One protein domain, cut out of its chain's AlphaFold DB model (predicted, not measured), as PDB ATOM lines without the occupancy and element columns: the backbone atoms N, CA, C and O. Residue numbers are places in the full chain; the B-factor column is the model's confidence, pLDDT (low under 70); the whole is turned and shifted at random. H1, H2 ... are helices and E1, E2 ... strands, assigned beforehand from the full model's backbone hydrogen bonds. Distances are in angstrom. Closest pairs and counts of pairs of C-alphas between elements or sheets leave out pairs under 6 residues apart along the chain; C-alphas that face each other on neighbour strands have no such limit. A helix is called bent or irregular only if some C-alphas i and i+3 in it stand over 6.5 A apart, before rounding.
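This is residues 13 to 119 of the 122 residues of an uncharacterized protein of Saprospirales bacterium (UniProt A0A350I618). A strongly twisted sheet of six strands, bent round on itself where E3 turns sharply, makes a compact head, and one long helix, H1, starts beside this head and runs out from it as a straight arm. The free part of that arm, residues 98 to 119, sticks out on its own, and so does the small tip of the E3 and E4 hairpin, residues 52 to 57. The printed part has 107 residues with six named strands, E1 to E6, followed along the chain by one named helix, H1; the class is mixed, helices and strands, and the sheet is branched, with E2, E4 and E5 as antiparallel neighbours of E3, and E2 and E6 as antiparallel neighbours of E1. The whole is loose, with a radius of gyration of the C-alphas of 17.0 A and spans of 55 by 44 by 25 A.

Begin with E3, residues 40 to 51, which bends by 83 degrees at residue 44. On one side of it, beside residues 42 to 49, look for E2, residues 24 to 30, antiparallel, with N 26 and O 47 2.8 A apart. On the other side lie E4, residues 58 to 62, with N 48 and O 61 at 2.7 A, and E5, residues 71 to 75, with N 41 and O 74 at 2.8 A, both antiparallel to E3. E4 and E5 are apart. E1, residues 14 to 19, is on the other side of E2 from E3, antiparallel to E2, with N 17 and O 25 at 2.8 A, and E6, residues 79 to 84, is on the other side of E1 from E2, antiparallel to E1, with N 18 and O 81 at 2.8 A. E1 to E4 form a meander, each strand the antiparallel neighbour of the one before. E5 and E6 meet only through their link. H1, residues 87 to 117, is on the sheet but only grazes it, with its residues 87 to 97; its closest C-alphas to E1 are those of Lys 90 and Val 14, 6.7 A apart. In H1 every O i to N i+4 pair is within hydrogen-bond range.

Find C-alpha 14 at (-7.711, 106.712, 20.499), where E1 begins its 15.7 A. E2 covers 18.1 A, E4 13.5 A, E5 13.7 A and E6 14.0 A. E3, the longest strand, runs 27.3 A from C-alpha 40 at (-1.458, 94.577, 12.392). H1 runs 44.8 A to C-alpha 117 at (21.806, 136.441, 13.849).

The C-alphas farthest apart are those of Met 80 and Ser 119, 55.4 A. The body without the free stretches has 79 residues and spans 34 by 26 by 24 A. The printed part has no cut, and no link is long. The mean pLDDT of the printed part is 88.7; look for values under 70 at residues 33 to 37, 54 to 56 and 117 to 119.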
ATOM      1  N   PRO A  13     -10.122 108.261  17.185       94.00
ATOM      2  CA  PRO A  13      -9.767 106.850  17.259       94.00
ATOM      3  C   PRO A  13      -8.546 106.673  18.170       94.00
ATOM      4  O   PRO A  13      -7.443 106.384  17.727       94.00
ATOM      5  N   VAL A  14      -8.733 106.902  19.467       96.56
ATOM      6  CA  VAL A  14      -7.711 106.712  20.499       96.56
ATOM      7  C   VAL A  14      -8.117 105.530  21.359       96.56
ATOM      8  O   VAL A  14      -9.222 105.508  21.908       96.56
ATOM      9  N   LYS A  15      -7.211 104.559  21.486       96.94
ATOM     10  CA  LYS A  15      -7.432 103.332  22.256       96.94
ATOM     11  C   LYS A  15      -6.323 103.114  23.266       96.94
ATOM     12  O   LYS A  15      -5.199 103.588  23.099       96.94
ATOM     13  N   MET A  16      -6.654 102.366  24.312       97.38
ATOM     14  CA  MET A  16      -5.696 101.877  25.291       97.38
ATOM     15  C   MET A  16      -5.443 100.389  25.062       97.38
ATOM     16  O   MET A  16      -6.374  99.605  24.874       97.38
ATOM     17  N   PHE A  17      -4.172 100.011  25.130       97.75
ATOM     18  CA  PHE A  17      -3.703  98.646  24.961       97.75
ATOM     19  C   PHE A  17      -2.979  98.188  26.223       97.75
ATOM     20  O   PHE A  17      -2.073  98.862  26.717       97.75
ATOM     21  N   LYS A  18      -3.347  97.012  26.729       97.75
ATOM     22  CA  LYS A  18      -2.519  96.246  27.661       97.75
ATOM     23  C   LYS A  18      -1.686  95.276  26.839       97.75
ATOM     24  O   LYS A  18      -2.251  94.404  26.185       97.75
ATOM     25  N   LEU A  19      -0.371  95.424  26.866       97.69
ATOM     26  CA  LEU A  19       0.551  94.570  26.122       97.69
ATOM     27  C   LEU A  19       0.909  93.316  26.922       97.69
ATOM     28  O   LEU A  19       0.905  93.328  28.156       97.69
ATOM     29  N   VAL A  20       1.296  92.250  26.219       97.44
ATOM     30  CA  VAL A  20       1.803  90.999  26.817       97.44
ATOM     31  C   VAL A  20       3.066  91.240  27.655       97.44
ATOM     32  O   VAL A  20       3.300  90.535  28.634       97.44
ATOM     33  N   SER A  21       3.835  92.290  27.346       96.12
ATOM     34  CA  SER A  21       4.975  92.749  28.157       96.12
ATOM     35  C   SER A  21       4.580  93.233  29.560       96.12
ATOM     36  O   SER A  21       5.446  93.444  30.407       96.12
ATOM     37  N   GLY A  22       3.284  93.432  29.817       95.31
ATOM     38  CA  GLY A  22       2.755  94.025  31.040       95.31
ATOM     39  C   GLY A  22       2.635  95.548  30.972       95.31
ATOM     40  O   GLY A  22       2.056  96.147  31.882       95.31
ATOM     41  N   GLU A  23       3.114  96.189  29.908       96.50
ATOM     42  CA  GLU A  23       2.964  97.629  29.710       96.50
ATOM     43  C   GLU A  23       1.527  97.997  29.337       96.50
ATOM     44  O   GLU A  23       0.818  97.232  28.685       96.50
ATOM     45  N   SER A  24       1.099  99.180  29.763       97.31
ATOM     46  CA  SER A  24      -0.147  99.789  29.313       97.31
ATOM     47  C   SER A  24       0.210 100.994  28.454       97.31
ATOM     48  O   SER A  24       0.984 101.839  28.905       97.31
ATOM     49  N   ILE A  25      -0.337 101.081  27.245       98.00
ATOM     50  CA  ILE A  25      -0.121 102.216  26.344       98.00
ATOM     51  C   ILE A  25      -1.452 102.808  25.884       98.00
ATOM     52  O   ILE A  25      -2.462 102.110  25.836       98.00
ATOM     53  N   ILE A  26      -1.446 104.085  25.528       98.06
ATOM     54  CA  ILE A  26      -2.528 104.786  24.836       98.06
ATOM     55  C   ILE A  26      -1.971 105.355  23.533       98.06
ATOM     56  O   ILE A  26      -0.849 105.860  23.517       98.06
ATOM     57  N   ALA A  27      -2.717 105.236  22.438       97.69
ATOM     58  CA  ALA A  27      -2.270 105.718  21.136       97.69
ATOM     59  C   ALA A  27      -3.450 106.082  20.234       97.69
ATOM     60  O   ALA A  27      -4.546 105.525  20.376       97.69
ATOM     61  N   TYR A  28      -3.201 106.970  19.273       95.88
ATOM     62  CA  TYR A  28      -4.072 107.131  18.116       95.88
ATOM     63  C   TYR A  28      -3.946 105.892  17.228       95.88
ATOM     64  O   TYR A  28      -2.837 105.431  16.963       95.88
ATOM     65  N   THR A  29      -5.064 105.324  16.793       94.62
ATOM     66  CA  THR A  29      -5.098 104.076  16.034       94.62
ATOM     67  C   THR A  29      -5.466 104.323  14.588       94.62
ATOM     68  O   THR A  29      -6.416 105.050  14.302       94.62
ATOM     69  N   HIS A  30      -4.759 103.644  13.698       91.38
ATOM     70  CA  HIS A  30      -5.017 103.632  12.270       91.38
ATOM     71  C   HIS A  30      -5.440 102.233  11.849       91.38
ATOM     72  O   HIS A  30      -4.819 101.243  12.254       91.38
ATOM     73  N   ASP A  31      -6.457 102.164  11.000       80.94
ATOM     74  CA  ASP A  31      -6.785 100.937  10.289       80.94
ATOM     75  C   ASP A  31      -5.700 100.716   9.227       80.94
ATOM     76  O   ASP A  31      -5.524 101.524   8.312       80.94
ATOM     77  N   LEU A  32      -4.916  99.651   9.387       78.81
ATOM     78  CA  LEU A  32      -3.979  99.195   8.364       78.81
ATOM     79  C   LEU A  32      -4.744  98.245   7.439       78.81
ATOM     80  O   LEU A  32      -5.442  97.366   7.937       78.81
ATOM     81  N   ASP A  33      -4.627  98.452   6.125       66.62
ATOM     82  CA  ASP A  33      -5.405  97.770   5.078       66.62
ATOM     83  C   ASP A  33      -5.648  96.260   5.327       66.62
ATOM     84  O   ASP A  33      -4.817  95.540   5.898       66.62
ATOM     85  N   ASP A  34      -6.788  95.775   4.811       60.69
ATOM     86  CA  ASP A  34      -7.351  94.417   4.973       60.69
ATOM     87  C   ASP A  34      -6.379  93.257   4.663       60.69
ATOM     88  O   ASP A  34      -6.611  92.124   5.086       60.69
ATOM     89  N   GLU A  35      -5.266  93.507   3.963       65.50
ATOM     90  CA  GLU A  35      -4.240  92.494   3.671       65.50
ATOM     91  C   GLU A  35      -3.615  91.893   4.942       65.50
ATOM     92  O   GLU A  35      -3.130  90.760   4.927       65.50
ATOM     93  N   SER A  36      -3.660  92.627   6.057       64.00
ATOM     94  CA  SER A  36      -3.164  92.166   7.355       64.00
ATOM     95  C   SER A  36      -4.122  91.216   8.091       64.00
ATOM     96  O   SER A  36      -3.732  90.648   9.109       64.00
ATOM     97  N   ASN A  37      -5.362  91.026   7.612       67.50
ATOM     98  CA  ASN A  37      -6.433  90.288   8.303       67.50
ATOM     99  C   ASN A  37      -6.645  90.721   9.773       67.50
ATOM    100  O   ASN A  37      -7.030  89.905  10.610       67.50
ATOM    101  N   GLY A  38      -6.362  91.985  10.109       71.38
ATOM    102  CA  GLY A  38      -6.467  92.502  11.478       71.38
ATOM    103  C   GLY A  38      -5.309  92.118  12.406       71.38
ATOM    104  O   GLY A  38      -5.357  92.446  13.588       71.38
ATOM    105  N   ALA A  39      -4.261  91.467  11.888       83.69
ATOM    106  CA  ALA A  39      -3.085  91.091  12.673       83.69
ATOM    107  C   ALA A  39      -2.158  92.279  12.979       83.69
ATOM    108  O   ALA A  39      -1.318  92.193  13.871       83.69
ATOM    109  N   LEU A  40      -2.280  93.381  12.232       90.75
ATOM    110  CA  LEU A  40      -1.458  94.577  12.392       90.75
ATOM    111  C   LEU A  40      -2.322  95.763  12.809       90.75
ATOM    112  O   LEU A  40      -3.351  96.047  12.201       90.75
ATOM    113  N   ILE A  41      -1.856  96.490  13.815       92.50
ATOM    114  CA  ILE A  41      -2.504  97.679  14.357       92.50
ATOM    115  C   ILE A  41      -1.558  98.857  14.140       92.50
ATOM    116  O   ILE A  41      -0.428  98.853  14.634       92.50
ATOM    117  N   GLY A  42      -2.009  99.868  13.397       94.81
ATOM    118  CA  GLY A  42      -1.266 101.113  13.244       94.81
ATOM    119  C   GLY A  42      -1.460 101.969  14.487       94.81
ATOM    120  O   GLY A  42      -2.597 102.232  14.872       94.81
ATOM    121  N   ILE A  43      -0.372 102.396  15.121       96.31
ATOM    122  CA  ILE A  43      -0.416 103.256  16.307       96.31
ATOM    123  C   ILE A  43       0.440 104.499  16.086       96.31
ATOM    124  O   ILE A  43       1.566 104.410  15.601       96.31
ATOM    125  N   GLU A  44      -0.089 105.660  16.441       95.88
ATOM    126  CA  GLU A  44       0.589 106.946  16.337       95.88
ATOM    127  C   GLU A  44       0.663 107.636  17.702       95.88
ATOM    128  O   GLU A  44      -0.270 107.546  18.504       95.88
ATOM    129  N   GLU A  45       1.800 108.291  17.958       95.75
ATOM    130  CA  GLU A  45       2.132 108.974  19.216       95.75
ATOM    131  C   GLU A  45       1.835 108.102  20.454       95.75
ATOM    132  O   GLU A  45       1.049 108.495  21.326       95.75
ATOM    133  N   PRO A  46       2.383 106.871  20.536       97.19
ATOM    134  CA  PRO A  46       2.071 105.972  21.635       97.19
ATOM    135  C   PRO A  46       2.693 106.459  22.946       97.19
ATOM    136  O   PRO A  46       3.899 106.702  23.045       97.19
ATOM    137  N   MET A  47       1.872 106.514  23.990       97.50
ATOM    138  CA  MET A  47       2.266 106.933  25.332       97.50
ATOM    139  C   MET A  47       2.093 105.775  26.308       97.50
ATOM    140  O   MET A  47       1.035 105.155  26.381       97.50
ATOM    141  N   LYS A  48       3.123 105.495  27.099       97.25
ATOM    142  CA  LYS A  48       3.074 104.574  28.228       97.25
ATOM    143  C   LYS A  48       2.291 105.195  29.377       97.25
ATOM    144  O   LYS A  48       2.580 106.311  29.794       97.25
ATOM    145  N   VAL A  49       1.345 104.435  29.918       96.31
ATOM    146  CA  VAL A  49       0.536 104.799  31.083       96.31
ATOM    147  C   VAL A  49       1.083 104.077  32.311       96.31
ATOM    148  O   VAL A  49       1.151 102.845  32.339       96.31
ATOM    149  N   GLN A  50       1.455 104.837  33.337       93.62
ATOM    150  CA  GLN A  50       1.902 104.307  34.626       93.62
ATOM    151  C   GLN A  50       1.006 104.859  35.727       93.62
ATOM    152  O   GLN A  50       0.769 106.058  35.770       93.62
ATOM    153  N   VAL A  51       0.501 103.981  36.592       89.12
ATOM    154  CA  VAL A  51      -0.237 104.385  37.795       89.12
ATOM    155  C   VAL A  51       0.779 104.572  38.912       89.12
ATOM    156  O   VAL A  51       1.592 103.681  39.151       89.12
ATOM    157  N   GLU A  52       0.754 105.729  39.560       85.69
ATOM    158  CA  GLU A  52       1.590 106.015  40.720       85.69
ATOM    159  C   GLU A  52       0.911 105.477  41.990       85.69
ATOM    160  O   GLU A  52      -0.302 105.609  42.171       85.69
ATOM    161  N   ASP A  53       1.695 104.851  42.876       77.62
ATOM    162  CA  ASP A  53       1.201 104.120  44.060       77.62
ATOM    163  C   ASP A  53       0.464 105.006  45.084       77.62
ATOM    164  O   ASP A  53      -0.213 104.505  45.985       77.62
ATOM    165  N   LEU A  54       0.585 106.328  44.956       62.88
ATOM    166  CA  LEU A  54      -0.071 107.310  45.807       62.88
ATOM    167  C   LEU A  54      -1.206 107.975  45.012       62.88
ATOM    168  O   LEU A  54      -0.995 108.626  43.995       62.88
ATOM    169  N   ASP A  55      -2.432 107.791  45.501       66.12
ATOM    170  CA  ASP A  55      -3.652 108.482  45.061       66.12
ATOM    171  C   ASP A  55      -4.244 108.099  43.692       66.12
ATOM    172  O   ASP A  55      -5.077 108.831  43.165       66.12
ATOM    173  N   SER A  56      -3.906 106.929  43.131       69.94
ATOM    174  CA  SER A  56      -4.479 106.447  41.850       69.94
ATOM    175  C   SER A  56      -4.278 107.417  40.677       69.94
ATOM    176  O   SER A  56      -5.019 107.370  39.690       69.94
ATOM    177  N   HIS A  57      -3.284 108.300  40.776       85.62
ATOM    178  CA  HIS A  57      -2.889 109.162  39.673       85.62
ATOM    179  C   HIS A  57      -2.173 108.325  38.623       85.62
ATOM    180  O   HIS A  57      -1.492 107.349  38.935       85.62
ATOM    181  N   TYR A  58      -2.335 108.710  37.364       91.19
ATOM    182  CA  TYR A  58      -1.579 108.123  36.277       91.19
ATOM    183  C   TYR A  58      -0.767 109.202  35.575       91.19
ATOM    184  O   TYR A  58      -1.181 110.357  35.483       91.19
ATOM    185  N   VAL A  59       0.380 108.794  35.052       93.31
ATOM    186  CA  VAL A  59       1.231 109.616  34.201       93.31
ATOM    187  C   VAL A  59       1.344 108.973  32.829       93.31
ATOM    188  O   VAL A  59       1.358 107.745  32.692       93.31
ATOM    189  N   MET A  60       1.403 109.821  31.809       95.69
ATOM    190  CA  MET A  60       1.639 109.426  30.428       95.69
ATOM    191  C   MET A  60       3.034 109.894  30.025       95.69
ATOM    192  O   MET A  60       3.350 111.075  30.141       95.69
ATOM    193  N   THR A  61       3.864 108.974  29.544       94.88
ATOM    194  CA  THR A  61       5.203 109.280  29.015       94.88
ATOM    195  C   THR A  61       5.372 108.661  27.630       94.88
ATOM    196  O   THR A  61       4.727 107.648  27.366       94.88
ATOM    197  N   PRO A  62       6.205 109.217  26.732       95.00
ATOM    198  CA  PRO A  62       6.433 108.612  25.420       95.00
ATOM    199  C   PRO A  62       6.840 107.143  25.547       95.00
ATOM    200  O   PRO A  62       7.763 106.812  26.293       95.00
ATOM    201  N   TRP A  63       6.152 106.247  24.835       96.31
ATOM    202  CA  TRP A  63       6.464 104.816  24.891       96.31
ATOM    203  C   TRP A  63       7.816 104.510  24.235       96.31
ATOM    204  O   TRP A  63       8.572 103.669  24.719       96.31
ATOM    205  N   LEU A  64       8.147 105.247  23.170       95.00
ATOM    206  CA  LEU A  64       9.382 105.114  22.398       95.00
ATOM    207  C   LEU A  64      10.161 106.445  22.394       95.00
ATOM    208  O   LEU A  64      10.266 107.091  21.354       95.00
ATOM    209  N   PRO A  65      10.745 106.867  23.531       92.44
ATOM    210  CA  PRO A  65      11.282 108.223  23.721       92.44
ATOM    211  C   PRO A  65      12.507 108.559  22.855       92.44
ATOM    212  O   PRO A  65      12.922 109.709  22.784       92.44
ATOM    213  N   PHE A  66      13.121 107.556  22.226       92.38
ATOM    214  CA  PHE A  66      14.287 107.728  21.355       92.38
ATOM    215  C   PHE A  66      13.954 107.534  19.874       92.38
ATOM    216  O   PHE A  66      14.849 107.574  19.030       92.38
ATOM    217  N   SER A  67      12.683 107.281  19.558       93.06
ATOM    218  CA  SER A  67      12.225 107.168  18.182       93.06
ATOM    219  C   SER A  67      12.143 108.550  17.544       93.06
ATOM    220  O   SER A  67      11.635 109.495  18.137       93.06
ATOM    221  N   ASN A  68      12.608 108.662  16.302       88.81
ATOM    222  CA  ASN A  68      12.356 109.828  15.451       88.81
ATOM    223  C   ASN A  68      11.092 109.662  14.585       88.81
ATOM    224  O   ASN A  68      10.771 110.532  13.777       88.81
ATOM    225  N   GLN A  69      10.410 108.525  14.721       91.44
ATOM    226  CA  GLN A  69       9.139 108.207  14.085       91.44
ATOM    227  C   GLN A  69       8.029 108.239  15.129       91.44
ATOM    228  O   GLN A  69       8.256 107.874  16.280       91.44
ATOM    229  N   LYS A  70       6.841 108.655  14.693       91.38
ATOM    230  CA  LYS A  70       5.638 108.751  15.529       91.38
ATOM    231  C   LYS A  70       4.610 107.674  15.198       91.38
ATOM    232  O   LYS A  70       3.825 107.303  16.060       91.38
ATOM    233  N   LEU A  71       4.642 107.163  13.964       94.31
ATOM    234  CA  LEU A  71       3.795 106.079  13.472       94.31
ATOM    235  C   LEU A  71       4.539 104.745  13.572       94.31
ATOM    236  O   LEU A  71       5.643 104.598  13.044       94.31
ATOM    237  N   HIS A  72       3.904 103.771  14.211       94.38
ATOM    238  CA  HIS A  72       4.430 102.434  14.447       94.38
ATOM    239  C   HIS A  72       3.377 101.371  14.137       94.38
ATOM    240  O   HIS A  72       2.190 101.660  13.997       94.38
ATOM    241  N   VAL A  73       3.830 100.122  14.044       93.94
ATOM    242  CA  VAL A  73       2.971  98.957  13.842       93.94
ATOM    243  C   VAL A  73       3.109  98.037  15.045       93.94
ATOM    244  O   VAL A  73       4.223  97.746  15.483       93.94
ATOM    245  N   LEU A  74       1.973  97.584  15.562       93.06
ATOM    246  CA  LEU A  74       1.875  96.612  16.637       93.06
ATOM    247  C   LEU A  74       1.174  95.359  16.115       93.06
ATOM    248  O   LEU A  74       0.102  95.453  15.525       93.06
ATOM    249  N   GLU A  75       1.768  94.192  16.339       92.50
ATOM    250  CA  GLU A  75       1.099  92.924  16.042       92.50
ATOM    251  C   GLU A  75       0.077  92.599  17.139       92.50
ATOM    252  O   GLU A  75       0.368  92.742  18.332       92.50
ATOM    253  N   ASP A  76      -1.112  92.150  16.745       90.69
ATOM    254  CA  ASP A  76      -2.249  91.889  17.630       90.69
ATOM    255  C   ASP A  76      -1.940  90.864  18.734       90.69
ATOM    256  O   ASP A  76      -2.373  91.030  19.872       90.69
ATOM    257  N   PHE A  77      -1.112  89.856  18.453       93.38
ATOM    258  CA  PHE A  77      -0.717  88.842  19.433       93.38
ATOM    259  C   PHE A  77       0.145  89.398  20.579       93.38
ATOM    260  O   PHE A  77       0.289  88.740  21.611       93.38
ATOM    261  N   ASN A  78       0.716  90.599  20.428       95.50
ATOM    262  CA  ASN A  78       1.408  91.304  21.508       95.50
ATOM    263  C   ASN A  78       0.442  92.104  22.399       95.50
ATOM    264  O   ASN A  78       0.866  92.667  23.413       95.50
ATOM    265  N   VAL A  79      -0.849  92.141  22.058       96.19
ATOM    266  CA  VAL A  79      -1.907  92.820  22.804       96.19
ATOM    267  C   VAL A  79      -2.713  91.804  23.609       96.19
ATOM    268  O   VAL A  79      -3.296  90.866  23.080       96.19
ATOM    269  N   MET A  80      -2.789  92.015  24.921       96.69
ATOM    270  CA  MET A  80      -3.674  91.253  25.801       96.69
ATOM    271  C   MET A  80      -5.097  91.805  25.805       96.69
ATOM    272  O   MET A  80      -6.059  91.043  25.845       96.69
ATOM    273  N   VAL A  81      -5.230  93.133  25.860       96.31
ATOM    274  CA  VAL A  81      -6.523  93.817  25.968       96.31
ATOM    275  C   VAL A  81      -6.467  95.110  25.176       96.31
ATOM    276  O   VAL A  81      -5.543  95.898  25.356       96.31
ATOM    277  N   THR A  82      -7.501  95.345  24.378       96.25
ATOM    278  CA  THR A  82      -7.789  96.636  23.751       96.25
ATOM    279  C   THR A  82      -9.064  97.191  24.369       96.25
ATOM    280  O   THR A  82     -10.048  96.463  24.498       96.25
ATOM    281  N   THR A  83      -9.064  98.465  24.746       96.31
ATOM    282  CA  THR A  83     -10.253  99.145  25.272       96.31
ATOM    283  C   THR A  83     -10.364 100.559  24.732       96.31
ATOM    284  O   THR A  83      -9.359 101.223  24.462       96.31
ATOM    285  N   ASP A  84     -11.605 101.023  24.625       96.06
ATOM    286  CA  ASP A  84     -11.891 102.435  24.434       96.06
ATOM    287  C   ASP A  84     -11.508 103.230  25.684       96.06
ATOM    288  O   ASP A  84     -11.394 102.699  26.796       96.06
ATOM    289  N   VAL A  85     -11.294 104.519  25.463       94.88
ATOM    290  CA  VAL A  85     -10.819 105.476  26.455       94.88
ATOM    291  C   VAL A  85     -11.887 106.547  26.653       94.88
ATOM    292  O   VAL A  85     -12.550 106.943  25.696       94.88
ATOM    293  N   THR A  86     -12.061 107.021  27.887       95.56
ATOM    294  CA  THR A  86     -13.009 108.102  28.186       95.56
ATOM    295  C   THR A  86     -12.563 109.424  27.561       95.56
ATOM    296  O   THR A  86     -11.368 109.679  27.402       95.56
ATOM    297  N   ASP A  87     -13.522 110.295  27.253       96.12
ATOM    298  CA  ASP A  87     -13.266 111.585  26.603       96.12
ATOM    299  C   ASP A  87     -12.279 112.468  27.379       96.12
ATOM    300  O   ASP A  87     -11.399 113.076  26.774       96.12
ATOM    301  N   ASP A  88     -12.350 112.472  28.714       94.62
ATOM    302  CA  ASP A  88     -11.414 113.220  29.566       94.62
ATOM    303  C   ASP A  88      -9.963 112.746  29.382       94.62
ATOM    304  O   ASP A  88      -9.033 113.551  29.308       94.62
ATOM    305  N   VAL A  89      -9.759 111.431  29.271       95.00
ATOM    306  CA  VAL A  89      -8.430 110.841  29.081       95.00
ATOM    307  C   VAL A  89      -7.952 111.055  27.642       95.00
ATOM    308  O   VAL A  89      -6.779 111.370  27.444       95.00
ATOM    309  N   LYS A  90      -8.844 110.980  26.640       95.94
ATOM    310  CA  LYS A  90      -8.522 111.359  25.251       95.94
ATOM    311  C   LYS A  90      -8.086 112.823  25.161       95.94
ATOM    312  O   LYS A  90      -7.080 113.123  24.521       95.94
ATOM    313  N   ALA A  91      -8.801 113.727  25.831       94.88
ATOM    314  CA  ALA A  91      -8.464 115.145  25.879       94.88
ATOM    315  C   ALA A  91      -7.114 115.385  26.570       94.88
ATOM    316  O   ALA A  91      -6.303 116.170  26.079       94.88
ATOM    317  N   HIS A  92      -6.843 114.684  27.676       94.94
ATOM    318  CA  HIS A  92      -5.559 114.768  28.367       94.94
ATOM    319  C   HIS A  92      -4.395 114.284  27.490       94.94
ATOM    320  O   HIS A  92      -3.399 114.990  27.349       94.94
ATOM    321  N   TYR A  93      -4.556 113.132  26.838       95.75
ATOM    322  CA  TYR A  93      -3.604 112.586  25.871       95.75
ATOM    323  C   TYR A  93      -3.326 113.565  24.718       95.75
ATOM    324  O   TYR A  93      -2.171 113.863  24.416       95.75
ATOM    325  N   MET A  94      -4.376 114.148  24.128       94.06
ATOM    326  CA  MET A  94      -4.234 115.134  23.051       94.06
ATOM    327  C   MET A  94      -3.555 116.416  23.490       94.06
ATOM    328  O   MET A  94      -2.753 116.965  22.736       94.06
ATOM    329  N   LYS A  95      -3.830 116.878  24.707       94.12
ATOM    330  CA  LYS A  95      -3.146 118.042  25.256       94.12
ATOM    331  C   LYS A  95      -1.633 117.820  25.310       94.12
ATOM    332  O   LYS A  95      -0.900 118.681  24.847       94.12
ATOM    333  N   ILE A  96      -1.181 116.666  25.809       94.00
ATOM    334  CA  ILE A  96       0.254 116.358  25.910       94.00
ATOM    335  C   ILE A  96       0.925 116.420  24.531       94.00
ATOM    336  O   ILE A  96       1.946 117.084  24.379       94.00
ATOM    337  N   ILE A  97       0.316 115.796  23.520       92.19
ATOM    338  CA  ILE A  97       0.862 115.768  22.155       92.19
ATOM    339  C   ILE A  97       0.905 117.167  21.530       92.19
ATOM    340  O   ILE A  97       1.888 117.535  20.887       92.19
ATOM    341  N   LEU A  98      -0.148 117.969  21.705       91.06
ATOM    342  CA  LEU A  98      -0.184 119.329  21.163       91.06
ATOM    343  C   LEU A  98       0.836 120.249  21.847       91.06
ATOM    344  O   LEU A  98       1.489 121.033  21.155       91.06
ATOM    345  N   ASP A  99       0.993 120.124  23.167       91.31
ATOM    346  CA  ASP A  99       1.975 120.881  23.947       91.31
ATOM    347  C   ASP A  99       3.414 120.524  23.508       91.31
ATOM    348  O   ASP A  99       4.249 121.416  23.326       91.31
ATOM    349  N   GLU A 100       3.703 119.241  23.250       87.06
ATOM    350  CA  GLU A 100       4.993 118.781  22.706       87.06
ATOM    351  C   GLU A 100       5.267 119.373  21.315       87.06
ATOM    352  O   GLU A 100       6.308 119.992  21.091       87.06
ATOM    353  N   ILE A 101       4.295 119.295  20.397       85.12
ATOM    354  CA  ILE A 101       4.415 119.870  19.046       85.12
ATOM    355  C   ILE A 101       4.654 121.384  19.099       85.12
ATOM    356  O   ILE A 101       5.382 121.928  18.262       85.12
ATOM    357  N   GLN A 102       4.004 122.089  20.026       84.62
ATOM    358  CA  GLN A 102       4.210 123.522  20.191       84.62
ATOM    359  C   GLN A 102       5.624 123.820  20.703       84.62
ATOM    360  O   GLN A 102       6.306 124.670  20.127       84.62
ATOM    361  N   THR A 103       6.082 123.079  21.711       86.50
ATOM    362  CA  THR A 103       7.422 123.229  22.294       86.50
ATOM    363  C   THR A 103       8.513 122.998  21.245       86.50
ATOM    364  O   THR A 103       9.422 123.818  21.102       86.50
ATOM    365  N   ASP A 104       8.383 121.950  20.427       82.44
ATOM    366  CA  ASP A 104       9.328 121.645  19.348       82.44
ATOM    367  C   ASP A 104       9.417 122.774  18.313       82.44
ATOM    368  O   ASP A 104      10.506 123.149  17.868       82.44
ATOM    369  N   LYS A 105       8.272 123.355  17.929       82.62
ATOM    370  CA  LYS A 105       8.235 124.481  16.984       82.62
ATOM    371  C   LYS A 105       8.932 125.709  17.550       82.62
ATOM    372  O   LYS A 105       9.728 126.324  16.841       82.62
ATOM    373  N   GLU A 106       8.658 126.049  18.806       87.12
ATOM    374  CA  GLU A 106       9.275 127.192  19.480       87.12
ATOM    375  C   GLU A 106      10.803 127.030  19.552       87.12
ATOM    376  O   GLU A 106      11.541 127.954  19.193       87.12
ATOM    377  N   MET A 107      11.290 125.829  19.885       83.00
ATOM    378  CA  MET A 107      12.722 125.513  19.891       83.00
ATOM    379  C   MET A 107      13.360 125.646  18.500       83.00
ATOM    380  O   MET A 107      14.453 126.204  18.362       83.00
ATOM    381  N   VAL A 108      12.694 125.156  17.450       84.44
ATOM    382  CA  VAL A 108      13.188 125.268  16.066       84.44
ATOM    383  C   VAL A 108      13.240 126.730  15.616       84.44
ATOM    384  O   VAL A 108      14.231 127.159  15.018       84.44
ATOM    385  N   GLU A 109      12.210 127.521  15.919       85.50
ATOM    386  CA  GLU A 109      12.184 128.953  15.606       85.50
ATOM    387  C   GLU A 109      13.303 129.723  16.318       85.50
ATOM    388  O   GLU A 109      13.938 130.594  15.712       85.50
ATOM    389  N   GLU A 110      13.577 129.399  17.582       82.88
ATOM    390  CA  GLU A 110      14.674 129.994  18.344       82.88
ATOM    391  C   GLU A 110      16.041 129.653  17.732       82.88
ATOM    392  O   GLU A 110      16.845 130.554  17.470       82.88
ATOM    393  N   GLN A 111      16.278 128.385  17.384       80.44
ATOM    394  CA  GLN A 111      17.508 127.965  16.704       80.44
ATOM    395  C   GLN A 111      17.695 128.676  15.354       80.44
ATOM    396  O   GLN A 111      18.799 129.127  15.028       80.44
ATOM    397  N   MET A 112      16.619 128.853  14.579       79.56
ATOM    398  CA  MET A 112      16.671 129.597  13.316       79.56
ATOM    399  C   MET A 112      17.010 131.080  13.514       79.56
ATOM    400  O   MET A 112      17.742 131.648  12.696       79.56
ATOM    401  N   LYS A 113      16.507 131.724  14.579       82.62
ATOM    402  CA  LYS A 113      16.847 133.119  14.914       82.62
ATOM    403  C   LYS A 113      18.327 133.260  15.272       82.62
ATOM    404  O   LYS A 113      18.982 134.157  14.743       82.62
ATOM    405  N   ILE A 114      18.863 132.351  16.089       82.81
ATOM    406  CA  ILE A 114      20.286 132.334  16.468       82.81
ATOM    407  C   ILE A 114      21.176 132.156  15.228       82.81
ATOM    408  O   ILE A 114      22.135 132.901  15.032       82.81
ATOM    409  N   MET A 115      20.830 131.218  14.341       73.56
ATOM    410  CA  MET A 115      21.619 130.934  13.137       73.56
ATOM    411  C   MET A 115      21.617 132.096  12.131       73.56
ATOM    412  O   MET A 115      22.642 132.378  11.512       73.56
ATOM    413  N   LYS A 116      20.497 132.821  12.000       72.50
ATOM    414  CA  LYS A 116      20.416 134.036  11.167       72.50
ATOM    415  C   LYS A 116      21.151 135.228  11.792       72.50
ATOM    416  O   LYS A 116      21.764 135.997  11.058       72.50
ATOM    417  N   GLY A 117      21.127 135.363  13.120       62.41
ATOM    418  CA  GLY A 117      21.806 136.441  13.849       62.41
ATOM    419  C   GLY A 117      23.337 136.396  13.764       62.41
ATOM    420  O   GLY A 117      23.980 137.439  13.804       62.41
ATOM    421  N   ASN A 118      23.924 135.213  13.561       56.69
ATOM    422  CA  ASN A 118      25.378 135.045  13.427       56.69
ATOM    423  C   ASN A 118      25.907 135.206  11.988       56.69
ATOM    424  O   ASN A 118      27.112 135.103  11.772       56.69
ATOM    425  N   SER A 119      25.043 135.454  10.996       55.94
ATOM    426  CA  SER A 119      25.436 135.514   9.577       55.94
ATOM    427  C   SER A 119      25.784 136.929   9.074       55.94
ATOM    428  O   SER A 119      26.195 137.083   7.929       55.94
TER     429      SER A 119